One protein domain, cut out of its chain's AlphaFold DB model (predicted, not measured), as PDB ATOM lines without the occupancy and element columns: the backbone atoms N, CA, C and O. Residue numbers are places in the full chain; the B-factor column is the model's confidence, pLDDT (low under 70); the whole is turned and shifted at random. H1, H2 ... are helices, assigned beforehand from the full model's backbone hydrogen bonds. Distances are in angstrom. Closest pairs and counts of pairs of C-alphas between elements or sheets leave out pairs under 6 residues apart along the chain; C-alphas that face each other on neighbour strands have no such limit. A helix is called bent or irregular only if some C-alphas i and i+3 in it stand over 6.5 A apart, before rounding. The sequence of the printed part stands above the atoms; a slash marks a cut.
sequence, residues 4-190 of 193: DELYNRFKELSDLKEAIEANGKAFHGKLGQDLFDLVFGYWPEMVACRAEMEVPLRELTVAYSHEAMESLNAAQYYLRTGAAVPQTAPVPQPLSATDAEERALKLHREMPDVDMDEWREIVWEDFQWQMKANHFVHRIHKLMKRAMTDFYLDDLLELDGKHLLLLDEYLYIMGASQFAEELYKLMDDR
ATOM      1  N   ASP A   4     258.320 321.802 247.384       83.81
ATOM      2  CA  ASP A   4     257.064 321.957 248.122       83.81
ATOM      3  C   ASP A   4     255.983 322.612 247.240       83.81
ATOM      4  O   ASP A   4     254.821 322.202 247.250       83.81
ATOM      5  N   GLU A   5     256.360 323.587 246.409       81.50
ATOM      6  CA  GLU A   5     255.507 324.242 245.413       81.50
ATOM      7  C   GLU A   5     255.075 323.253 244.316       81.50
ATOM      8  O   GLU A   5     253.906 323.222 243.921       81.50
ATOM      9  N   LEU A   6     255.990 322.386 243.866       84.50
ATOM     10  CA  LEU A   6     255.679 321.284 242.952       84.50
ATOM     11  C   LEU A   6     254.701 320.283 243.576       84.50
ATOM     12  O   LEU A   6     253.706 319.929 242.940       84.50
ATOM     13  N   TYR A   7     254.962 319.833 244.806       86.69
ATOM     14  CA  TYR A   7     254.106 318.880 245.512       86.69
ATOM     15  C   TYR A   7     252.692 319.427 245.727       86.69
ATOM     16  O   TYR A   7     251.716 318.739 245.421       86.69
ATOM     17  N   ASN A   8     252.572 320.675 246.187       87.75
ATOM     18  CA  ASN A   8     251.277 321.320 246.390       87.75
ATOM     19  C   ASN A   8     250.497 321.427 245.076       87.75
ATOM     20  O   ASN A   8     249.321 321.073 245.042       87.75
ATOM     21  N   ARG A   9     251.161 321.784 243.970       85.94
ATOM     22  CA  ARG A   9     250.524 321.828 242.648       85.94
ATOM     23  C   ARG A   9     250.053 320.451 242.170       85.94
ATOM     24  O   ARG A   9     248.976 320.344 241.589       85.94
ATOM     25  N   PHE A  10     250.827 319.388 242.405       87.88
ATOM     26  CA  PHE A  10     250.391 318.023 242.086       87.88
ATOM     27  C   PHE A  10     249.189 317.590 242.923       87.88
ATOM     28  O   PHE A  10     248.275 316.959 242.394       87.88
ATOM     29  N   LYS A  11     249.178 317.944 244.209       89.06
ATOM     30  CA  LYS A  11     248.064 317.646 245.103       89.06
ATOM     31  C   LYS A  11     246.789 318.374 244.676       89.06
ATOM     32  O   LYS A  11     245.766 317.725 244.526       89.06
ATOM     33  N   GLU A  12     246.871 319.670 244.383       89.25
ATOM     34  CA  GLU A  12     245.736 320.457 243.878       89.25
ATOM     35  C   GLU A  12     245.147 319.867 242.589       89.25
ATOM     36  O   GLU A  12     243.931 319.771 242.448       89.25
ATOM     37  N   LEU A  13     245.998 319.418 241.658       88.25
ATOM     38  CA  LEU A  13     245.545 318.747 240.435       88.25
ATOM     39  C   LEU A  13     244.871 317.396 240.718       88.25
ATOM     40  O   LEU A  13     243.900 317.052 240.044       88.25
ATOM     41  N   SER A  14     245.376 316.635 241.692       90.50
ATOM     42  CA  SER A  14     244.769 315.370 242.120       90.50
ATOM     43  C   SER A  14     243.398 315.599 242.750       90.50
ATOM     44  O   SER A  14     242.425 314.983 242.323       90.50
ATOM     45  N   ASP A  15     243.308 316.532 243.698       91.50
ATOM     46  CA  ASP A  15     242.071 316.871 244.403       91.50
ATOM     47  C   ASP A  15     241.011 317.406 243.417       91.50
ATOM     48  O   ASP A  15     239.841 317.025 243.478       91.50
ATOM     49  N   LEU A  16     241.424 318.230 242.442       88.12
ATOM     50  CA  LEU A  16     240.546 318.714 241.374       88.12
ATOM     51  C   LEU A  16     240.026 317.569 240.498       88.12
ATOM     52  O   LEU A  16     238.838 317.525 240.181       88.12
ATOM     53  N   LYS A  17     240.897 316.632 240.107       90.06
ATOM     54  CA  LYS A  17     240.500 315.465 239.313       90.06
ATOM     55  C   LYS A  17     239.475 314.611 240.063       90.06
ATOM     56  O   LYS A  17     238.456 314.248 239.479       90.06
ATOM     57  N   GLU A  18     239.720 314.322 241.339       92.94
ATOM     58  CA  GLU A  18     238.791 313.553 242.175       92.94
ATOM     59  C   GLU A  18     237.434 314.258 242.315       92.94
ATOM     60  O   GLU A  18     236.390 313.613 242.208       92.94
ATOM     61  N   ALA A  19     237.432 315.584 242.485       90.44
ATOM     62  CA  ALA A  19     236.206 316.373 242.546       90.44
ATOM     63  C   ALA A  19     235.408 316.321 241.231       90.44
ATOM     64  O   ALA A  19     234.191 316.128 241.262       90.44
ATOM     65  N   ILE A  20     236.079 316.433 240.078       89.06
ATOM     66  CA  ILE A  20     235.448 316.333 238.752       89.06
ATOM     67  C   ILE A  20     234.842 314.939 238.540       89.06
ATOM     68  O   ILE A  20     233.688 314.826 238.121       89.06
ATOM     69  N   GLU A  21     235.581 313.874 238.863       93.06
ATOM     70  CA  GLU A  21     235.095 312.493 238.742       93.06
ATOM     71  C   GLU A  21     233.898 312.226 239.666       93.06
ATOM     72  O   GLU A  21     232.913 311.601 239.256       93.06
ATOM     73  N   ALA A  22     233.942 312.735 240.901       94.69
ATOM     74  CA  ALA A  22     232.838 312.626 241.847       94.69
ATOM     75  C   ALA A  22     231.588 313.374 241.357       94.69
ATOM     76  O   ALA A  22     230.488 312.815 241.415       94.69
ATOM     77  N   ASN A  23     231.753 314.596 240.834       94.06
ATOM     78  CA  ASN A  23     230.649 315.389 240.294       94.06
ATOM     79  C   ASN A  23     230.011 314.699 239.082       94.06
ATOM     80  O   ASN A  23     228.796 314.516 239.050       94.06
ATOM     81  N   GLY A  24     230.831 314.214 238.140       95.38
ATOM     82  CA  GLY A  24     230.360 313.463 236.975       95.38
ATOM     83  C   GLY A  24     229.588 312.205 237.369       95.38
ATOM     84  O   GLY A  24     228.475 311.978 236.898       95.38
ATOM     85  N   LYS A  25     230.113 311.410 238.308       97.06
ATOM     86  CA  LYS A  25     229.412 310.220 238.813       97.06
ATOM     87  C   LYS A  25     228.062 310.569 239.448       97.06
ATOM     88  O   LYS A  25     227.084 309.851 239.235       97.06
ATOM     89  N   ALA A  26     228.006 311.641 240.234       97.44
ATOM     90  CA  ALA A  26     226.774 312.090 240.872       97.44
ATOM     91  C   ALA A  26     225.748 312.593 239.842       97.44
ATOM     92  O   ALA A  26     224.572 312.239 239.940       97.44
ATOM     93  N   PHE A  27     226.200 313.324 238.821       98.12
ATOM     94  CA  PHE A  27     225.380 313.756 237.695       98.12
ATOM     95  C   PHE A  27     224.775 312.562 236.938       98.12
ATOM     96  O   PHE A  27     223.551 312.478 236.808       98.12
ATOM     97  N   HIS A  28     225.602 311.602 236.509       97.94
ATOM     98  CA  HIS A  28     225.138 310.414 235.781       97.94
ATOM     99  C   HIS A  28     224.162 309.584 236.622       97.94
ATOM    100  O   HIS A  28     223.120 309.153 236.128       97.94
ATOM    101  N   GLY A  29     224.455 309.418 237.917       97.38
ATOM    102  CA  GLY A  29     223.561 308.733 238.847       97.38
ATOM    103  C   GLY A  29     222.205 309.430 238.989       97.38
ATOM    104  O   GLY A  29     221.170 308.766 238.952       97.38
ATOM    105  N   LYS A  30     222.191 310.763 239.119       97.69
ATOM    106  CA  LYS A  30     220.955 311.538 239.277       97.69
ATOM    107  C   LYS A  30     220.109 311.533 238.009       97.69
ATOM    108  O   LYS A  30     218.923 311.221 238.083       97.69
ATOM    109  N   LEU A  31     220.704 311.883 236.869       98.38
ATOM    110  CA  LEU A  31     219.979 311.964 235.605       98.38
ATOM    111  C   LEU A  31     219.492 310.581 235.164       98.38
ATOM    112  O   LEU A  31     218.332 310.446 234.789       98.38
ATOM    113  N   GLY A  32     220.335 309.550 235.275       97.88
ATOM    114  CA  GLY A  32     219.945 308.181 234.940       97.88
ATOM    115  C   GLY A  32     218.730 307.711 235.745       97.88
ATOM    116  O   GLY A  32     217.766 307.199 235.176       97.88
ATOM    117  N   GLN A  33     218.721 307.964 237.059       97.69
ATOM    118  CA  GLN A  33     217.585 307.619 237.917       97.69
ATOM    119  C   GLN A  33     216.321 308.424 237.572       97.69
ATOM    120  O   GLN A  33     215.241 307.844 237.479       97.69
ATOM    121  N   ASP A  34     216.441 309.731 237.329       98.31
ATOM    122  CA  ASP A  34     215.296 310.572 236.955       98.31
ATOM    123  C   ASP A  34     214.659 310.137 235.628       98.31
ATOM    124  O   ASP A  34     213.434 310.136 235.505       98.31
ATOM    125  N   LEU A  35     215.477 309.767 234.637       98.19
ATOM    126  CA  LEU A  35     214.999 309.252 233.353       98.19
ATOM    127  C   LEU A  35     214.293 307.906 233.528       98.19
ATOM    128  O   LEU A  35     213.209 307.708 232.981       98.19
ATOM    129  N   PHE A  36     214.876 307.007 234.324       97.00
ATOM    130  CA  PHE A  36     214.283 305.709 234.634       97.00
ATOM    131  C   PHE A  36     212.904 305.860 235.290       97.00
ATOM    132  O   PHE A  36     211.932 305.233 234.865       97.00
ATOM    133  N   ASP A  37     212.801 306.722 236.303       96.56
ATOM    134  CA  ASP A  37     211.546 306.963 237.017       96.56
ATOM    135  C   ASP A  37     210.512 307.676 236.136       96.56
ATOM    136  O   ASP A  37     209.314 307.388 236.233       96.56
ATOM    137  N   LEU A  38     210.956 308.567 235.240       97.50
ATOM    138  CA  LEU A  38     210.074 309.247 234.295       97.50
ATOM    139  C   LEU A  38     209.351 308.254 233.380       97.50
ATOM    140  O   LEU A  38     208.156 308.435 233.161       97.50
ATOM    141  N   VAL A  39     210.034 307.225 232.864       96.12
ATOM    142  CA  VAL A  39     209.422 306.249 231.945       96.12
ATOM    143  C   VAL A  39     208.179 305.621 232.567       96.12
ATOM    144  O   VAL A  39     207.087 305.759 232.023       96.12
ATOM    145  N   PHE A  40     208.308 305.013 233.745       93.81
ATOM    146  CA  PHE A  40     207.177 304.344 234.399       93.81
ATOM    147  C   PHE A  40     206.157 305.323 234.991       93.81
ATOM    148  O   PHE A  40     204.986 304.976 235.135       93.81
ATOM    149  N   GLY A  41     206.581 306.541 235.339       94.62
ATOM    150  CA  GLY A  41     205.676 307.593 235.793       94.62
ATOM    151  C   GLY A  41     204.823 308.189 234.670       94.62
ATOM    152  O   GLY A  41     203.710 308.644 234.928       94.62
ATOM    153  N   TYR A  42     205.334 308.199 233.437       95.50
ATOM    154  CA  TYR A  42     204.669 308.790 232.277       95.50
ATOM    155  C   TYR A  42     203.891 307.762 231.444       95.50
ATOM    156  O   TYR A  42     202.818 308.074 230.926       95.50
ATOM    157  N   TRP A  43     204.410 306.538 231.359       91.62
ATOM    158  CA  TRP A  43     203.821 305.406 230.649       91.62
ATOM    159  C   TRP A  43     203.449 304.298 231.651       91.62
ATOM    160  O   TRP A  43     204.159 303.297 231.768       91.62
ATOM    161  N   PRO A  44     202.362 304.465 232.430       88.94
ATOM    162  CA  PRO A  44     201.946 303.483 233.434       88.94
ATOM    163  C   PRO A  44     201.664 302.092 232.847       88.94
ATOM    164  O   PRO A  44     201.835 301.091 233.541       88.94
ATOM    165  N   GLU A  45     201.279 302.010 231.573       85.62
ATOM    166  CA  GLU A  45     201.135 300.761 230.822       85.62
ATOM    167  C   GLU A  45     202.421 299.910 230.827       85.62
ATOM    168  O   GLU A  45     202.353 298.682 230.875       85.62
ATOM    169  N   MET A  46     203.596 300.542 230.917       84.62
ATOM    170  CA  MET A  46     204.896 299.861 230.948       84.62
ATOM    171  C   MET A  46     205.222 299.221 232.303       84.62
ATOM    172  O   MET A  46     206.190 298.471 232.428       84.62
ATOM    173  N   VAL A  47     204.432 299.477 233.350       87.06
ATOM    174  CA  VAL A  47     204.656 298.857 234.667       87.06
ATOM    175  C   VAL A  47     204.533 297.331 234.586       87.06
ATOM    176  O   VAL A  47     205.240 296.629 235.310       87.06
ATOM    177  N   ALA A  48     203.696 296.814 233.681       86.62
ATOM    178  CA  ALA A  48     203.495 295.378 233.489       86.62
ATOM    179  C   ALA A  48     204.766 294.649 233.013       86.62
ATOM    180  O   ALA A  48     205.031 293.537 233.464       86.62
ATOM    181  N   CYS A  49     205.586 295.290 232.174       86.12
ATOM    182  CA  CYS A  49     206.837 294.734 231.648       86.12
ATOM    183  C   CYS A  49     208.087 295.248 232.389       86.12
ATOM    184  O   CYS A  49     209.216 294.994 231.967       86.12
ATOM    185  N   ARG A  50     207.923 295.931 233.533       88.19
ATOM    186  CA  ARG A  50     209.022 296.575 234.274       88.19
ATOM    187  C   ARG A  50     210.196 295.646 234.573       88.19
ATOM    188  O   ARG A  50     211.336 296.067 234.417       88.19
ATOM    189  N   ALA A  51     209.933 294.410 235.002       89.25
ATOM    190  CA  ALA A  51     210.990 293.456 235.347       89.25
ATOM    191  C   ALA A  51     211.879 293.112 234.139       89.25
ATOM    192  O   ALA A  51     213.095 293.001 234.269       89.25
ATOM    193  N   GLU A  52     211.281 292.996 232.957       89.44
ATOM    194  CA  GLU A  52     211.993 292.714 231.711       89.44
ATOM    195  C   GLU A  52     212.663 293.970 231.145       89.44
ATOM    196  O   GLU A  52     213.644 293.884 230.403       89.44
ATOM    197  N   MET A  53     212.104 295.149 231.427       90.25
ATOM    198  CA  MET A  53     212.630 296.430 230.959       90.25
ATOM    199  C   MET A  53     213.721 296.994 231.858       90.25
ATOM    200  O   MET A  53     214.464 297.859 231.416       90.25
ATOM    201  N   GLU A  54     213.843 296.526 233.100       92.81
ATOM    202  CA  GLU A  54     214.701 297.167 234.092       92.81
ATOM    203  C   GLU A  54     216.160 297.279 233.637       92.81
ATOM    204  O   GLU A  54     216.721 298.370 233.673       92.81
ATOM    205  N   VAL A  55     216.767 296.177 233.195       95.12
ATOM    206  CA  VAL A  55     218.166 296.170 232.734       95.12
ATOM    207  C   VAL A  55     218.367 297.040 231.485       95.12
ATOM    208  O   VAL A  55     219.153 297.984 231.569       95.12
ATOM    209  N   PRO A  56     217.651 296.818 230.363       95.69
ATOM    210  CA  PRO A  56     217.869 297.611 229.152       95.69
ATOM    211  C   PRO A  56     217.501 299.086 229.334       95.69
ATOM    212  O   PRO A  56     218.185 299.958 228.808       95.69
ATOM    213  N   LEU A  57     216.478 299.404 230.135       95.81
ATOM    214  CA  LEU A  57     216.159 300.794 230.449       95.81
ATOM    215  C   LEU A  57     217.265 301.444 231.286       95.81
ATOM    216  O   LEU A  57     217.596 302.602 231.053       95.81
ATOM    217  N   ARG A  58     217.875 300.730 232.240       96.88
ATOM    218  CA  ARG A  58     219.023 301.262 232.992       96.88
ATOM    219  C   ARG A  58     220.199 301.555 232.070       96.88
ATOM    220  O   ARG A  58     220.752 302.649 232.152       96.88
ATOM    221  N   GLU A  59     220.544 300.633 231.178       97.38
ATOM    222  CA  GLU A  59     221.596 300.839 230.173       97.38
ATOM    223  C   GLU A  59     221.300 302.061 229.298       97.38
ATOM    224  O   GLU A  59     222.157 302.934 229.148       97.38
ATOM    225  N   LEU A  60     220.056 302.186 228.827       97.56
ATOM    226  CA  LEU A  60     219.598 303.334 228.052       97.56
ATOM    227  C   LEU A  60     219.744 304.646 228.839       97.56
ATOM    228  O   LEU A  60     220.296 305.625 228.344       97.56
ATOM    229  N   THR A  61     219.303 304.676 230.098       97.88
ATOM    230  CA  THR A  61     219.389 305.883 230.939       97.88
ATOM    231  C   THR A  61     220.834 306.292 231.229       97.88
ATOM    232  O   THR A  61     221.129 307.485 231.293       97.88
ATOM    233  N   VAL A  62     221.752 305.325 231.348       96.94
ATOM    234  CA  VAL A  62     223.187 305.592 231.489       96.94
ATOM    235  C   VAL A  62     223.727 306.198 230.198       96.94
ATOM    236  O   VAL A  62     224.332 307.268 230.260       96.94
ATOM    237  N   ALA A  63     223.460 305.578 229.045       97.81
ATOM    238  CA  ALA A  63     223.915 306.070 227.745       97.81
ATOM    239  C   ALA A  63     223.487 307.526 227.510       97.81
ATOM    240  O   ALA A  63     224.319 308.384 227.231       97.81
ATOM    241  N   TYR A  64     222.219 307.848 227.758       98.12
ATOM    242  CA  TYR A  64     221.718 309.207 227.545       98.12
ATOM    243  C   TYR A  64     222.107 310.207 228.633       98.12
ATOM    244  O   TYR A  64     222.083 311.416 228.397       98.12
ATOM    245  N   SER A  65     222.540 309.738 229.806       97.88
ATOM    246  CA  SER A  65     223.246 310.610 230.743       97.88
ATOM    247  C   SER A  65     224.635 310.997 230.218       97.88
ATOM    248  O   SER A  65     225.064 312.130 230.424       97.88
ATOM    249  N   HIS A  66     225.325 310.103 229.501       96.94
ATOM    250  CA  HIS A  66     226.582 310.422 228.819       96.94
ATOM    251  C   HIS A  66     226.364 311.357 227.628       96.94
ATOM    252  O   HIS A  66     227.064 312.357 227.538       96.94
ATOM    253  N   GLU A  67     225.344 311.131 226.798       97.81
ATOM    254  CA  GLU A  67     225.011 312.039 225.682       97.81
ATOM    255  C   GLU A  67     224.700 313.470 226.145       97.81
ATOM    256  O   GLU A  67     225.091 314.454 225.509       97.81
ATOM    257  N   ALA A  68     224.043 313.617 227.299       97.88
ATOM    258  CA  ALA A  68     223.837 314.932 227.889       97.88
ATOM    259  C   ALA A  68     225.184 315.609 228.222       97.88
ATOM    260  O   ALA A  68     225.373 316.787 227.913       97.88
ATOM    261  N   MET A  69     226.138 314.868 228.797       97.69
ATOM    262  CA  MET A  69     227.489 315.376 229.068       97.69
ATOM    263  C   MET A  69     228.227 315.759 227.783       97.69
ATOM    264  O   MET A  69     228.821 316.833 227.707       97.69
ATOM    265  N   GLU A  70     228.144 314.923 226.748       97.69
ATOM    266  CA  GLU A  70     228.748 315.204 225.444       97.69
ATOM    267  C   GLU A  70     228.161 316.463 224.794       97.69
ATOM    268  O   GLU A  70     228.891 317.242 224.180       97.69
ATOM    269  N   SER A  71     226.872 316.740 225.008       97.69
ATOM    270  CA  SER A  71     226.236 317.983 224.556       97.69
ATOM    271  C   SER A  71     226.860 319.223 225.216       97.69
ATOM    272  O   SER A  71     227.142 320.213 224.532       97.69
ATOM    273  N   LEU A  72     227.139 319.171 226.527       97.69
ATOM    274  CA  LEU A  72     227.850 320.241 227.241       97.69
ATOM    275  C   LEU A  72     229.298 320.369 226.752       97.69
ATOM    276  O   LEU A  72     229.743 321.474 226.423       97.69
ATOM    277  N   ASN A  73     230.007 319.246 226.628       96.88
ATOM    278  CA  ASN A  73     231.379 319.204 226.120       96.88
ATOM    279  C   ASN A  73     231.481 319.826 224.723       96.88
ATOM    280  O   ASN A  73     232.397 320.611 224.464       96.88
ATOM    281  N   ALA A  74     230.523 319.532 223.840       96.62
ATOM    282  CA  ALA A  74     230.450 320.101 222.503       96.62
ATOM    283  C   ALA A  74     230.270 321.624 222.551       96.62
ATOM    284  O   ALA A  74     231.045 322.350 221.924       96.62
ATOM    285  N   ALA A  75     229.309 322.133 223.328       97.19
ATOM    286  CA  ALA A  75     229.091 323.574 223.470       97.19
ATOM    287  C   ALA A  75     230.349 324.297 223.985       97.19
ATOM    288  O   ALA A  75     230.781 325.301 223.407       97.19
ATOM    289  N   GLN A  76     231.004 323.741 225.007       97.06
ATOM    290  CA  GLN A  76     232.256 324.278 225.534       97.06
ATOM    291  C   GLN A  76     233.423 324.158 224.545       97.06
ATOM    292  O   GLN A  76     234.331 324.989 224.555       97.06
ATOM    293  N   TYR A  77     233.457 323.117 223.710       96.94
ATOM    294  CA  TYR A  77     234.471 322.963 222.669       96.94
ATOM    295  C   TYR A  77     234.370 324.091 221.638       96.94
ATOM    296  O   TYR A  77     235.378 324.745 221.356       96.94
ATOM    297  N   TYR A  78     233.169 324.371 221.118       96.75
ATOM    298  CA  TYR A  78     232.955 325.480 220.180       96.75
ATOM    299  C   TYR A  78     233.344 326.827 220.800       96.75
ATOM    300  O   TYR A  78     234.017 327.627 220.144       96.75
ATOM    301  N   LEU A  79     233.029 327.033 222.085       96.38
ATOM    302  CA  LEU A  79     233.406 328.246 222.806       96.38
ATOM    303  C   LEU A  79     234.927 328.391 222.921       96.38
ATOM    304  O   LEU A  79     235.486 329.416 222.534       96.38
ATOM    305  N   ARG A  80     235.609 327.353 223.418       96.25
ATOM    306  CA  ARG A  80     237.056 327.377 223.691       96.25
ATOM    307  C   ARG A  80     237.900 327.472 222.424       96.25
ATOM    308  O   ARG A  80     238.951 328.107 222.434       96.25
ATOM    309  N   THR A  81     237.460 326.835 221.343       96.06
ATOM    310  CA  THR A  81     238.199 326.814 220.071       96.06
ATOM    311  C   THR A  81     237.883 328.001 219.165       96.06
ATOM    312  O   THR A  81     238.614 328.243 218.207       96.06
ATOM    313  N   GLY A  82     236.800 328.736 219.437       92.75
ATOM    314  CA  GLY A  82     236.305 329.784 218.547       92.75
ATOM    315  C   GLY A  82     235.801 329.249 217.202       92.75
ATOM    316  O   GLY A  82     235.685 330.019 216.245       92.75
ATOM    317  N   ALA A  83     235.529 327.942 217.104       93.75
ATOM    318  CA  ALA A  83     234.965 327.335 215.908       93.75
ATOM    319  C   ALA A  83     233.591 327.944 215.580       93.75
ATOM    320  O   ALA A  83     232.855 328.407 216.455       93.75
ATOM    321  N   ALA A  84     233.235 327.948 214.295       92.38
ATOM    322  CA  ALA A  84     231.923 328.411 213.871       92.38
ATOM    323  C   ALA A  84     230.844 327.491 214.457       92.38
ATOM    324  O   ALA A  84     230.816 326.302 214.144       92.38
ATOM    325  N   VAL A  85     229.971 328.047 215.301       92.94
ATOM    326  CA  VAL A  85     228.805 327.327 215.829       92.94
ATOM    327  C   VAL A  85     227.918 326.950 214.637       92.94
ATOM    328  O   VAL A  85     227.680 327.818 213.785       92.94
ATOM    329  N   PRO A  86     227.463 325.687 214.528       91.19
ATOM    330  CA  PRO A  86     226.551 325.289 213.464       91.19
ATOM    331  C   PRO A  86     225.263 326.118 213.524       91.19
ATOM    332  O   PRO A  86     224.969 326.778 214.518       91.19
ATOM    333  N   GLN A  87     224.499 326.123 212.436       86.75
ATOM    334  CA  GLN A  87     223.204 326.789 212.448       86.75
ATOM    335  C   GLN A  87     222.267 326.029 213.390       86.75
ATOM    336  O   GLN A  87     221.914 324.893 213.095       86.75
ATOM    337  N   THR A  88     221.888 326.671 214.493       90.00
ATOM    338  CA  THR A  88     221.022 326.093 215.520       90.00
ATOM    339  C   THR A  88     219.603 326.638 215.419       90.00
ATOM    340  O   THR A  88     219.394 327.810 215.078       90.00
ATOM    341  N   ALA A  89     218.614 325.792 215.701       87.25
ATOM    342  CA  ALA A  89     217.214 326.182 215.790       87.25
ATOM    343  C   ALA A  89     216.728 326.141 217.248       87.25
ATOM    344  O   ALA A  89     217.162 325.297 218.033       87.25
ATOM    345  N   PRO A  90     215.797 327.029 217.642       90.94
ATOM    346  CA  PRO A  90     215.103 326.875 218.911       90.94
ATOM    347  C   PRO A  90     214.379 325.532 218.968       90.94
ATOM    348  O   PRO A  90     213.773 325.104 217.983       90.94
ATOM    349  N   VAL A  91     214.381 324.918 220.149       93.50
ATOM    350  CA  VAL A  91     213.599 323.709 220.409       93.50
ATOM    351  C   VAL A  91     212.126 323.969 220.055       93.50
ATOM    352  O   VAL A  91     211.573 324.993 220.483       93.50
ATOM    353  N   PRO A  92     211.483 323.087 219.261       91.56
ATOM    354  CA  PRO A  92     210.094 323.270 218.854       91.56
ATOM    355  C   PRO A  92     209.169 323.343 220.072       91.56
ATOM    356  O   PRO A  92     209.488 322.837 221.144       91.56
ATOM    357  N   GLN A  93     208.012 323.986 219.929       91.50
ATOM    358  CA  GLN A  93     207.016 323.968 221.000       91.50
ATOM    359  C   GLN A  93     206.316 322.605 221.054       91.50
ATOM    360  O   GLN A  93     206.140 321.978 220.004       91.50
ATOM    361  N   PRO A  94     205.888 322.154 222.247       90.81
ATOM    362  CA  PRO A  94     205.100 320.943 222.351       90.81
ATOM    363  C   PRO A  94     203.784 321.067 221.579       90.81
ATOM    364  O   PRO A  94     203.145 322.119 221.614       90.81
ATOM    365  N   LEU A  95     203.358 319.973 220.953       90.56
ATOM    366  CA  LEU A  95     202.073 319.884 220.261       90.56
ATOM    367  C   LEU A  95     200.907 320.174 221.216       90.56
ATOM    368  O   LEU A  95     200.930 319.804 222.392       90.56
ATOM    369  N   SER A  96     199.865 320.815 220.707       90.44
ATOM    370  CA  SER A  96     198.695 321.260 221.459       90.44
ATOM    371  C   SER A  96     197.394 320.864 220.763       90.44
ATOM    372  O   SER A  96     197.368 320.542 219.578       90.44
ATOM    373  N   ALA A  97     196.272 320.945 221.481       88.12
ATOM    374  CA  ALA A  97     194.957 320.706 220.882       88.12
ATOM    375  C   ALA A  97     194.622 321.696 219.748       88.12
ATOM    376  O   ALA A  97     193.853 321.364 218.851       88.12
ATOM    377  N   THR A  98     195.212 322.897 219.760       89.19
ATOM    378  CA  THR A  98     195.057 323.866 218.669       89.19
ATOM    379  C   THR A  98     195.689 323.355 217.378       89.19
ATOM    380  O   THR A  98     195.077 323.486 216.324       89.19
ATOM    381  N   ASP A  99     196.845 322.693 217.454       90.25
ATOM    382  CA  ASP A  99     197.495 322.100 216.280       90.25
ATOM    383  C   ASP A  99     196.637 320.975 215.663       90.25
ATOM    384  O   ASP A  99     196.600 320.811 214.441       90.25
ATOM    385  N   ALA A 100     195.895 320.231 216.494       88.00
ATOM    386  CA  ALA A 100     194.934 319.230 216.030       88.00
ATOM    387  C   ALA A 100     193.783 319.871 215.239       88.00
ATOM    388  O   ALA A 100     193.461 319.433 214.135       88.00
ATOM    389  N   GLU A 101     193.193 320.944 215.774       91.12
ATOM    390  CA  GLU A 101     192.112 321.677 215.105       91.12
ATOM    391  C   GLU A 101     192.598 322.311 213.793       91.12
ATOM    392  O   GLU A 101     191.910 322.246 212.776       91.12
ATOM    393  N   GLU A 102     193.811 322.868 213.765       92.25
ATOM    394  CA  GLU A 102     194.410 323.403 212.540       92.25
ATOM    395  C   GLU A 102     194.624 322.319 211.476       92.25
ATOM    396  O   GLU A 102     194.368 322.555 210.289       92.25
ATOM    397  N   ARG A 103     195.037 321.114 211.886       90.81
ATOM    398  CA  ARG A 103     195.182 319.961 210.988       90.81
ATOM    399  C   ARG A 103     193.831 319.492 210.445       90.81
ATOM    400  O   ARG A 103     193.732 319.266 209.240       90.81
ATOM    401  N   ALA A 104     192.797 319.419 211.282       90.25
ATOM    402  CA  ALA A 104     191.436 319.097 210.848       90.25
ATOM    403  C   ALA A 104     190.894 320.144 209.858       90.25
ATOM    404  O   ALA A 104     190.403 319.795 208.787       90.25
ATOM    405  N   LEU A 105     191.083 321.438 210.148       92.38
ATOM    406  CA  LEU A 105     190.676 322.530 209.258       92.38
ATOM    407  C   LEU A 105     191.401 322.479 207.912       92.38
ATOM    408  O   LEU A 105     190.818 322.813 206.880       92.38
ATOM    409  N   LYS A 106     192.680 322.090 207.907       93.06
ATOM    410  CA  LYS A 106     193.450 321.920 206.675       93.06
ATOM    411  C   LYS A 106     192.895 320.772 205.829       93.06
ATOM    412  O   LYS A 106     192.654 320.985 204.644       93.06
ATOM    413  N   LEU A 107     192.640 319.611 206.431       90.75
ATOM    414  CA  LEU A 107     192.083 318.450 205.731       90.75
ATOM    415  C   LEU A 107     190.688 318.735 205.173       90.75
ATOM    416  O   LEU A 107     190.436 318.453 204.008       90.75
ATOM    417  N   HIS A 108     189.828 319.404 205.941       92.62
ATOM    418  CA  HIS A 108     188.508 319.804 205.460       92.62
ATOM    419  C   HIS A 108     188.575 320.810 204.295       92.62
ATOM    420  O   HIS A 108     187.757 320.766 203.383       92.62
ATOM    421  N   ARG A 109     189.571 321.708 204.260       93.25
ATOM    422  CA  ARG A 109     189.783 322.593 203.094       93.25
ATOM    423  C   ARG A 109     190.224 321.829 201.846       93.25
ATOM    424  O   ARG A 109     189.912 322.265 200.740       93.25
ATOM    425  N   GLU A 110     190.979 320.748 202.018       93.75
ATOM    426  CA  GLU A 110     191.472 319.898 200.927       93.75
ATOM    427  C   GLU A 110     190.391 318.918 200.434       93.75
ATOM    428  O   GLU A 110     190.318 318.643 199.236       93.75
ATOM    429  N   MET A 111     189.523 318.452 201.337       89.75
ATOM    430  CA  MET A 111     188.422 317.509 201.103       89.75
ATOM    431  C   MET A 111     187.148 317.994 201.824       89.75
ATOM    432  O   MET A 111     186.839 317.542 202.934       89.75
ATOM    433  N   PRO A 112     186.423 318.962 201.227       90.44
ATOM    434  CA  PRO A 112     185.263 319.607 201.851       90.44
ATOM    435  C   PRO A 112     183.985 318.758 201.816       90.44
ATOM    436  O   PRO A 112     182.950 319.182 202.323       90.44
ATOM    437  N   ASP A 113     184.032 317.598 201.165       93.00
ATOM    438  CA  ASP A 113     182.946 316.628 201.039       93.00
ATOM    439  C   ASP A 113     182.738 315.776 202.298       93.00
ATOM    440  O   ASP A 113     181.649 315.236 202.490       93.00
ATOM    441  N   VAL A 114     183.747 315.703 203.166       88.75
ATOM    442  CA  VAL A 114     183.683 315.056 204.482       88.75
ATOM    443  C   VAL A 114     183.325 316.096 205.549       88.75
ATOM    444  O   VAL A 114     183.839 317.224 205.523       88.75
ATOM    445  N   ASP A 115     182.446 315.729 206.488       91.12
ATOM    446  CA  ASP A 115     182.024 316.615 207.579       91.12
ATOM    447  C   ASP A 115     183.236 317.026 208.434       91.12
ATOM    448  O   ASP A 115     184.148 316.240 208.695       91.12
ATOM    449  N   MET A 116     183.253 318.279 208.882       91.12
ATOM    450  CA  MET A 116     184.293 318.787 209.769       91.12
ATOM    451  C   MET A 116     184.360 317.986 211.074       91.12
ATOM    452  O   MET A 116     185.454 317.774 211.595       91.12
ATOM    453  N   ASP A 117     183.222 317.534 211.604       91.38
ATOM    454  CA  ASP A 117     183.214 316.741 212.837       91.38
ATOM    455  C   ASP A 117     183.819 315.343 212.624       91.38
ATOM    456  O   ASP A 117     184.535 314.852 213.497       91.38
ATOM    457  N   GLU A 118     183.652 314.759 211.433       88.81
ATOM    458  CA  GLU A 118     184.310 313.506 211.045       88.81
ATOM    459  C   GLU A 118     185.831 313.705 210.895       88.81
ATOM    460  O   GLU A 118     186.617 312.923 211.430       88.81
ATOM    461  N   TRP A 119     186.278 314.810 210.282       88.56
ATOM    462  CA  TRP A 119     187.708 315.150 210.239       88.56
ATOM    463  C   TRP A 119     188.317 315.366 211.623       88.56
ATOM    464  O   TRP A 119     189.460 314.966 211.855       88.56
ATOM    465  N   ARG A 120     187.587 316.007 212.540       90.00
ATOM    466  CA  ARG A 120     188.047 316.201 213.920       90.00
ATOM    467  C   ARG A 120     188.238 314.876 214.631       90.00
ATOM    468  O   ARG A 120     189.262 314.723 215.282       90.00
ATOM    469  N   GLU A 121     187.295 313.948 214.506       89.25
ATOM    470  CA  GLU A 121     187.394 312.625 215.127       89.25
ATOM    471  C   GLU A 121     188.621 311.863 214.608       89.25
ATOM    472  O   GLU A 121     189.476 311.476 215.406       89.25
ATOM    473  N   ILE A 122     188.769 311.779 213.280       85.50
ATOM    474  CA  ILE A 122     189.904 311.113 212.619       85.50
ATOM    475  C   ILE A 122     191.237 311.728 213.057       85.50
ATOM    476  O   ILE A 122     192.168 311.022 213.437       85.50
ATOM    477  N   VAL A 123     191.352 313.059 213.013       87.38
ATOM    478  CA  VAL A 123     192.596 313.739 213.396       87.38
ATOM    479  C   VAL A 123     192.879 313.557 214.877       87.38
ATOM    480  O   VAL A 123     194.033 313.371 215.249       87.38
ATOM    481  N   TRP A 124     191.861 313.645 215.727       87.06
ATOM    482  CA  TRP A 124     192.048 313.627 217.167       87.06
ATOM    483  C   TRP A 124     192.581 312.286 217.669       87.06
ATOM    484  O   TRP A 124     193.484 312.295 218.505       87.06
ATOM    485  N   GLU A 125     192.093 311.164 217.135       82.81
ATOM    486  CA  GLU A 125     192.565 309.825 217.511       82.81
ATOM    487  C   GLU A 125     194.083 309.679 217.294       82.81
ATOM    488  O   GLU A 125     194.831 309.413 218.240       82.81
ATOM    489  N   ASP A 126     194.566 310.001 216.091       81.00
ATOM    490  CA  ASP A 126     195.996 309.968 215.757       81.00
ATOM    491  C   ASP A 126     196.808 311.017 216.532       81.00
ATOM    492  O   ASP A 126     197.970 310.808 216.914       81.00
ATOM    493  N   PHE A 127     196.220 312.195 216.735       88.00
ATOM    494  CA  PHE A 127     196.915 313.337 217.309       88.00
ATOM    495  C   PHE A 127     197.121 313.196 218.816       88.00
ATOM    496  O   PHE A 127     198.133 313.664 219.338       88.00
ATOM    497  N   GLN A 128     196.214 312.525 219.530       87.00
ATOM    498  CA  GLN A 128     196.363 312.284 220.965       87.00
ATOM    499  C   GLN A 128     197.656 311.533 221.284       87.00
ATOM    500  O   GLN A 128     198.388 311.924 222.200       87.00
ATOM    501  N   TRP A 129     197.965 310.493 220.508       86.31
ATOM    502  CA  TRP A 129     199.194 309.730 220.691       86.31
ATOM    503  C   TRP A 129     200.430 310.564 220.336       86.31
ATOM    504  O   TRP A 129     201.358 310.656 221.143       86.31
ATOM    505  N   GLN A 130     200.411 311.264 219.194       88.75
ATOM    506  CA  GLN A 130     201.507 312.151 218.768       88.75
ATOM    507  C   GLN A 130     201.794 313.242 219.805       88.75
ATOM    508  O   GLN A 130     202.949 313.502 220.140       88.75
ATOM    509  N   MET A 131     200.747 313.852 220.359       91.75
ATOM    510  CA  MET A 131     200.858 314.857 221.408       91.75
ATOM    511  C   MET A 131     201.447 314.257 222.689       91.75
ATOM    512  O   MET A 131     202.386 314.828 223.245       91.75
ATOM    513  N   LYS A 132     200.956 313.093 223.143       92.19
ATOM    514  CA  LYS A 132     201.485 312.408 224.339       92.19
ATOM    515  C   LYS A 132     202.971 312.068 224.169       92.19
ATOM    516  O   LYS A 132     203.752 312.339 225.085       92.19
ATOM    517  N   ALA A 133     203.366 311.544 223.007       92.44
ATOM    518  CA  ALA A 133     204.748 311.203 222.674       92.44
ATOM    519  C   ALA A 133     205.652 312.442 222.568       92.44
ATOM    520  O   ALA A 133     206.747 312.464 223.126       92.44
ATOM    521  N   ASN A 134     205.185 313.514 221.927       95.06
ATOM    522  CA  ASN A 134     205.923 314.772 221.851       95.06
ATOM    523  C   ASN A 134     206.130 315.393 223.247       95.06
ATOM    524  O   ASN A 134     207.242 315.785 223.604       95.06
ATOM    525  N   HIS A 135     205.092 315.415 224.087       96.44
ATOM    526  CA  HIS A 135     205.201 315.914 225.463       96.44
ATOM    527  C   HIS A 135     206.193 315.101 226.298       96.44
ATOM    528  O   HIS A 135     206.889 315.673 227.140       96.44
ATOM    529  N   PHE A 136     206.302 313.796 226.046       97.56
ATOM    530  CA  PHE A 136     207.281 312.939 226.706       97.56
ATOM    531  C   PHE A 136     208.722 313.370 226.398       97.56
ATOM    532  O   PHE A 136     209.505 313.578 227.328       97.56
ATOM    533  N   VAL A 137     209.044 313.629 225.125       98.31
ATOM    534  CA  VAL A 137     210.353 314.173 224.710       98.31
ATOM    535  C   VAL A 137     210.654 315.481 225.447       98.31
ATOM    536  O   VAL A 137     211.732 315.655 226.017       98.31
ATOM    537  N   HIS A 138     209.680 316.389 225.537       98.19
ATOM    538  CA  HIS A 138     209.854 317.643 226.274       98.19
ATOM    539  C   HIS A 138     210.077 317.445 227.781       98.19
ATOM    540  O   HIS A 138     210.801 318.227 228.405       98.19
ATOM    541  N   ARG A 139     209.487 316.408 228.389       98.19
ATOM    542  CA  ARG A 139     209.738 316.061 229.796       98.19
ATOM    543  C   ARG A 139     211.162 315.561 230.004       98.19
ATOM    544  O   ARG A 139     211.805 316.023 230.946       98.19
ATOM    545  N   ILE A 140     211.656 314.702 229.116       98.62
ATOM    546  CA  ILE A 140     213.045 314.224 229.124       98.62
ATOM    547  C   ILE A 140     214.004 315.407 228.980       98.62
ATOM    548  O   ILE A 140     214.878 315.602 229.825       98.62
ATOM    549  N   HIS A 141     213.777 316.261 227.979       98.56
ATOM    550  CA  HIS A 141     214.599 317.444 227.738       98.56
ATOM    551  C   HIS A 141     214.663 318.351 228.977       98.56
ATOM    552  O   HIS A 141     215.735 318.781 229.404       98.56
ATOM    553  N   LYS A 142     213.519 318.584 229.632       98.25
ATOM    554  CA  LYS A 142     213.459 319.376 230.865       98.25
ATOM    555  C   LYS A 142     214.254 318.748 232.016       98.25
ATOM    556  O   LYS A 142     214.860 319.493 232.787       98.25
ATOM    557  N   LEU A 143     214.250 317.419 232.154       98.25
ATOM    558  CA  LEU A 143     215.060 316.725 233.163       98.25
ATOM    559  C   LEU A 143     216.554 316.872 232.879       98.25
ATOM    560  O   LEU A 143     217.297 317.226 233.790       98.25
ATOM    561  N   MET A 144     216.976 316.690 231.625       98.50
ATOM    562  CA  MET A 144     218.374 316.871 231.223       98.50
ATOM    563  C   MET A 144     218.864 318.293 231.521       98.50
ATOM    564  O   MET A 144     219.890 318.461 232.175       98.50
ATOM    565  N   LYS A 145     218.091 319.324 231.148       98.12
ATOM    566  CA  LYS A 145     218.417 320.728 231.461       98.12
ATOM    567  C   LYS A 145     218.539 320.989 232.955       98.12
ATOM    568  O   LYS A 145     219.442 321.700 233.390       98.12
ATOM    569  N   ARG A 146     217.608 320.440 233.738       98.19
ATOM    570  CA  ARG A 146     217.626 320.589 235.191       98.19
ATOM    571  C   ARG A 146     218.868 319.935 235.785       98.19
ATOM    572  O   ARG A 146     219.561 320.594 236.541       98.19
ATOM    573  N   ALA A 147     219.175 318.698 235.402       97.81
ATOM    574  CA  ALA A 147     220.376 318.011 235.863       97.81
ATOM    575  C   ALA A 147     221.651 318.775 235.469       97.81
ATOM    576  O   ALA A 147     222.534 318.945 236.299       97.81
ATOM    577  N   MET A 148     221.724 319.319 234.249       97.19
ATOM    578  CA  MET A 148     222.845 320.178 233.844       97.19
ATOM    579  C   MET A 148     222.971 321.417 234.720       97.19
ATOM    580  O   MET A 148     224.053 321.740 235.187       97.19
ATOM    581  N   THR A 149     221.856 322.091 234.983       97.50
ATOM    582  CA  THR A 149     221.853 323.291 235.824       97.50
ATOM    583  C   THR A 149     222.242 322.963 237.265       97.50
ATOM    584  O   THR A 149     223.003 323.704 237.870       97.50
ATOM    585  N   ASP A 150     221.762 321.845 237.810       97.38
ATOM    586  CA  ASP A 150     222.018 321.453 239.198       97.38
ATOM    587  C   ASP A 150     223.501 321.091 239.439       97.38
ATOM    588  O   ASP A 150     224.004 321.318 240.537       97.38
ATOM    589  N   PHE A 151     224.204 320.548 238.433       97.62
ATOM    590  CA  PHE A 151     225.582 320.043 238.576       97.62
ATOM    591  C   PHE A 151     226.667 320.892 237.898       97.62
ATOM    592  O   PHE A 151     227.830 320.789 238.285       97.62
ATOM    593  N   TYR A 152     226.301 321.696 236.898       97.00
ATOM    594  CA  TYR A 152     227.227 322.416 236.015       97.00
ATOM    595  C   TYR A 152     226.802 323.877 235.802       97.00
ATOM    596  O   TYR A 152     227.074 324.459 234.756       97.00
ATOM    597  N   LEU A 153     226.111 324.495 236.771       96.50
ATOM    598  CA  LEU A 153     225.670 325.893 236.668       96.50
ATOM    599  C   LEU A 153     226.813 326.838 236.279       96.50
ATOM    600  O   LEU A 153     226.626 327.682 235.408       96.50
ATOM    601  N   ASP A 154     227.976 326.686 236.910       95.56
ATOM    602  CA  ASP A 154     229.126 327.555 236.660       95.56
ATOM    603  C   ASP A 154     229.609 327.420 235.208       95.56
ATOM    604  O   ASP A 154     229.729 328.429 234.514       95.56
ATOM    605  N   ASP A 155     229.750 326.191 234.701       95.56
ATOM    606  CA  ASP A 155     230.071 325.924 233.294       95.56
ATOM    607  C   ASP A 155     229.039 326.529 232.330       95.56
ATOM    608  O   ASP A 155     229.393 327.034 231.264       95.56
ATOM    609  N   LEU A 156     227.750 326.489 232.685       97.06
ATOM    610  CA  LEU A 156     226.679 327.064 231.869       97.06
ATOM    611  C   LEU A 156     226.725 328.594 231.844       97.06
ATOM    612  O   LEU A 156     226.398 329.190 230.819       97.06
ATOM    613  N   LEU A 157     227.120 329.234 232.946       97.12
ATOM    614  CA  LEU A 157     227.249 330.692 233.034       97.12
ATOM    615  C   LEU A 157     228.412 331.234 232.193       97.12
ATOM    616  O   LEU A 157     228.405 332.416 231.842       97.12
ATOM    617  N   GLU A 158     229.384 330.390 231.842       96.50
ATOM    618  CA  GLU A 158     230.475 330.742 230.927       96.50
ATOM    619  C   GLU A 158     230.055 330.725 229.449       96.50
ATOM    620  O   GLU A 158     230.712 331.348 228.609       96.50
ATOM    621  N   LEU A 159     228.963 330.034 229.107       96.69
ATOM    622  CA  LEU A 159     228.477 329.944 227.734       96.69
ATOM    623  C   LEU A 159     227.768 331.237 227.306       96.69
ATOM    624  O   LEU A 159     226.876 331.751 227.982       96.69
ATOM    625  N   ASP A 160     228.111 331.743 226.118       94.81
ATOM    626  CA  ASP A 160     227.349 332.825 225.491       94.81
ATOM    627  C   ASP A 160     226.019 332.309 224.891       94.81
ATOM    628  O   ASP A 160     225.766 331.105 224.784       94.81
ATOM    629  N   GLY A 161     225.160 333.230 224.444       94.00
ATOM    630  CA  GLY A 161     223.818 332.890 223.960       94.00
ATOM    631  C   GLY A 161     223.772 331.881 222.803       94.00
ATOM    632  O   GLY A 161     222.846 331.075 222.753       94.00
ATOM    633  N   LYS A 162     224.754 331.876 221.889       95.62
ATOM    634  CA  LYS A 162     224.764 330.922 220.762       95.62
ATOM    635  C   LYS A 162     225.217 329.527 221.203       95.62
ATOM    636  O   LYS A 162     224.703 328.546 220.678       95.62
ATOM    637  N   HIS A 163     226.124 329.427 222.177       97.44
ATOM    638  CA  HIS A 163     226.543 328.134 222.730       97.44
ATOM    639  C   HIS A 163     225.494 327.556 223.683       97.44
ATOM    640  O   HIS A 163     225.300 326.344 223.704       97.44
ATOM    641  N   LEU A 164     224.761 328.407 224.411       96.88
ATOM    642  CA  LEU A 164     223.585 327.982 225.171       96.88
ATOM    643  C   LEU A 164     222.487 327.442 224.251       96.88
ATOM    644  O   LEU A 164     221.890 326.418 224.563       96.88
ATOM    645  N   LEU A 165     222.244 328.098 223.112       96.88
ATOM    646  CA  LEU A 165     221.284 327.609 222.123       96.88
ATOM    647  C   LEU A 165     221.727 326.274 221.508       96.88
ATOM    648  O   LEU A 165     220.905 325.380 221.357       96.88
ATOM    649  N   LEU A 166     223.022 326.123 221.212       97.25
ATOM    650  CA  LEU A 166     223.601 324.857 220.753       97.25
ATOM    651  C   LEU A 166     223.400 323.736 221.777       97.25
ATOM    652  O   LEU A 166     222.974 322.645 221.415       97.25
ATOM    653  N   LEU A 167     223.685 324.011 223.052       98.00
ATOM    654  CA  LEU A 167     223.468 323.050 224.127       98.00
ATOM    655  C   LEU A 167     221.990 322.659 224.236       98.00
ATOM    656  O   LEU A 167     221.685 321.474 224.316       98.00
ATOM    657  N   ASP A 168     221.080 323.635 224.232       98.06
ATOM    658  CA  ASP A 168     219.634 323.391 224.330       98.06
ATOM    659  C   ASP A 168     219.128 322.522 223.169       98.06
ATOM    660  O   ASP A 168     218.389 321.561 223.375       98.06
ATOM    661  N   GLU A 169     219.578 322.809 221.947       97.38
ATOM    662  CA  GLU A 169     219.232 322.016 220.771       97.38
ATOM    663  C   GLU A 169     219.827 320.604 220.834       97.38
ATOM    664  O   GLU A 169     219.126 319.639 220.538       97.38
ATOM    665  N   TYR A 170     221.083 320.443 221.257       97.75
ATOM    666  CA  TYR A 170     221.722 319.126 221.344       97.75
ATOM    667  C   TYR A 170     221.096 318.258 222.439       97.75
ATOM    668  O   TYR A 170     220.783 317.094 222.184       97.75
ATOM    669  N   LEU A 171     220.799 318.832 223.610       98.31
ATOM    670  CA  LEU A 171     220.049 318.135 224.659       98.31
ATOM    671  C   LEU A 171     218.669 317.684 224.165       98.31
ATOM    672  O   LEU A 171     218.174 316.649 224.608       98.31
ATOM    673  N   TYR A 172     218.044 318.426 223.251       98.25
ATOM    674  CA  TYR A 172     216.759 318.047 222.675       98.25
ATOM    675  C   TYR A 172     216.877 316.994 221.564       98.25
ATOM    676  O   TYR A 172     216.184 315.976 221.617       98.25
ATOM    677  N   ILE A 173     217.721 317.227 220.554       96.50
ATOM    678  CA  ILE A 173     217.819 316.389 219.353       96.50
ATOM    679  C   ILE A 173     218.634 315.134 219.643       96.50
ATOM    680  O   ILE A 173     218.122 314.040 219.444       96.50
ATOM    681  N   MET A 174     219.865 315.282 220.137       95.94
ATOM    682  CA  MET A 174     220.785 314.162 220.385       95.94
ATOM    683  C   MET A 174     220.492 313.458 221.712       95.94
ATOM    684  O   MET A 174     220.748 312.268 221.843       95.94
ATOM    685  N   GLY A 175     219.933 314.178 222.688       97.69
ATOM    686  CA  GLY A 175     219.549 313.623 223.983       97.69
ATOM    687  C   GLY A 175     218.107 313.117 224.007       97.69
ATOM    688  O   GLY A 175     217.830 311.929 223.870       97.69
ATOM    689  N   ALA A 176     217.166 314.027 224.240       98.38
ATOM    690  CA  ALA A 176     215.796 313.687 224.603       98.38
ATOM    691  C   ALA A 176     215.012 312.946 223.512       98.38
ATOM    692  O   ALA A 176     214.304 311.985 223.814       98.38
ATOM    693  N   SER A 177     215.125 313.393 222.260       97.31
ATOM    694  CA  SER A 177     214.407 312.791 221.131       97.31
ATOM    695  C   SER A 177     214.917 311.381 220.849       97.31
ATOM    696  O   SER A 177     214.117 310.462 220.708       97.31
ATOM    697  N   GLN A 178     216.238 311.202 220.842       97.81
ATOM    698  CA  GLN A 178     216.866 309.904 220.607       97.81
ATOM    699  C   GLN A 178     216.624 308.933 221.778       97.81
ATOM    700  O   GLN A 178     216.296 307.775 221.543       97.81
ATOM    701  N   PHE A 179     216.634 309.401 223.037       98.19
ATOM    702  CA  PHE A 179     216.230 308.569 224.181       98.19
ATOM    703  C   PHE A 179     214.802 308.040 224.018       98.19
ATOM    704  O   PHE A 179     214.548 306.863 224.262       98.19
ATOM    705  N   ALA A 180     213.863 308.905 223.623       97.44
ATOM    706  CA  ALA A 180     212.476 308.502 223.421       97.44
ATOM    707  C   ALA A 180     212.337 307.504 222.262       97.44
ATOM    708  O   ALA A 180     211.615 306.525 222.397       97.44
ATOM    709  N   GLU A 181     213.049 307.725 221.155       96.12
ATOM    710  CA  GLU A 181     213.058 306.816 220.005       96.12
ATOM    711  C   GLU A 181     213.572 305.418 220.384       96.12
ATOM    712  O   GLU A 181     212.917 304.417 220.103       96.12
ATOM    713  N   GLU A 182     214.709 305.342 221.077       96.38
ATOM    714  CA  GLU A 182     215.280 304.077 221.549       96.38
ATOM    715  C   GLU A 182     214.391 303.397 222.600       96.38
ATOM    716  O   GLU A 182     214.256 302.174 222.606       96.38
ATOM    717  N   LEU A 183     213.719 304.173 223.456       94.94
ATOM    718  CA  LEU A 183     212.724 303.627 224.375       94.94
ATOM    719  C   LEU A 183     211.560 302.979 223.620       94.94
ATOM    720  O   LEU A 183     211.158 301.878 223.986       94.94
ATOM    721  N   TYR A 184     211.019 303.637 222.592       91.75
ATOM    722  CA  TYR A 184     209.916 303.078 221.812       91.75
ATOM    723  C   TYR A 184     210.340 301.815 221.057       91.75
ATOM    724  O   TYR A 184     209.593 300.845 221.064       91.75
ATOM    725  N   LYS A 185     211.573 301.743 220.537       91.12
ATOM    726  CA  LYS A 185     212.119 300.493 219.969       91.12
ATOM    727  C   LYS A 185     212.133 299.358 220.996       91.12
ATOM    728  O   LYS A 185     211.695 298.250 220.703       91.12
ATOM    729  N   LEU A 186     212.558 299.645 222.231       88.62
ATOM    730  CA  LEU A 186     212.511 298.663 223.322       88.62
ATOM    731  C   LEU A 186     211.085 298.213 223.672       88.62
ATOM    732  O   LEU A 186     210.944 297.143 224.267       88.62
ATOM    733  N   MET A 187     210.068 299.029 223.383       83.75
ATOM    734  CA  MET A 187     208.656 298.700 223.598       83.75
ATOM    735  C   MET A 187     208.102 297.837 222.463       83.75
ATOM    736  O   MET A 187     207.490 296.810 222.749       83.75
ATOM    737  N   ASP A 188     208.358 298.218 221.212       79.19
ATOM    738  CA  ASP A 188     207.843 297.536 220.019       79.19
ATOM    739  C   ASP A 188     208.406 296.114 219.876       79.19
ATOM    740  O   ASP A 188     207.670 295.186 219.548       79.19
ATOM    741  N   ASP A 189     209.679 295.892 220.236       66.50
ATOM    742  CA  ASP A 189     210.322 294.563 220.238       66.50
ATOM    743  C   ASP A 189     209.681 293.558 221.226       66.50
ATOM    744  O   ASP A 189     210.143 292.420 221.367       66.50
ATOM    745  N   ARG A 190     208.647 293.977 221.969       62.34
ATOM    746  CA  ARG A 190     208.016 293.213 223.051       62.34
ATOM    747  C   ARG A 190     206.506 293.079 222.924       62.34
ATOM    748  O   ARG A 190     205.901 292.499 223.828       62.34
TER     749      ARG A 190
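Overview. This is residues 4 to 190 of the 193 residues of an uncharacterized protein of Mangrovibacterium marinum (UniProt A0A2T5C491). Long helices H1 and H4 run opposite ways, partly overlapping to make the long axis; H2 and the nearly straight H5, side by side, cross the overlap, and H3 folds back on H4 at one end. Residues 4 to 22 stick out at the other. The printed part has 187 residues with five named helices, H1 to H5; it is all helix and loose, radius of gyration of the C-alphas 21.6 A, spans 88 by 44 by 23 A.

Arrangement. H1, residues 4 to 42, and H2, residues 44 to 81, form a hairpin, closest C-alphas Gly 32 and Thr 61, 4.6 A. H4, residues 116 to 157, touches H1 at a shallow tilt of 18 degrees, closest C-alphas Leu 31 and Ala 147, 6.1 A. H3, residues 97 to 110, and H4 form a hairpin, closest C-alphas Ala 104 and Arg 120, 5.4 A. H5, residues 161 to 188, assigned as one helix by its hydrogen bonds, is bent, C-alphas 174 and 177 being 6.6 A apart; arm H5a, to 174, touches H2, closest C-alphas Ala 75 and His 163, 5.3 A. Every O i to N i+4 pair is within hydrogen-bond range in H3 and arms H5a and H5b, from 177; H1 has 34 of 35, H2 28 of 34, H4 34 of 38.

Along the chain. H1 begins at C-alpha 4 (257.064, 321.957, 248.122) and spans 56.3 A; H5b ends at C-alpha 188 (207.843, 297.536, 220.019). H2 and H4 are irregular: C-alphas 48 and 51 are 8.0 A apart, 151 and 154 8.5 A.

Size, cuts and confidence. The printed part has no cut; H2 to H3 is a long link. Residues 189 to 190 have pLDDT under 70.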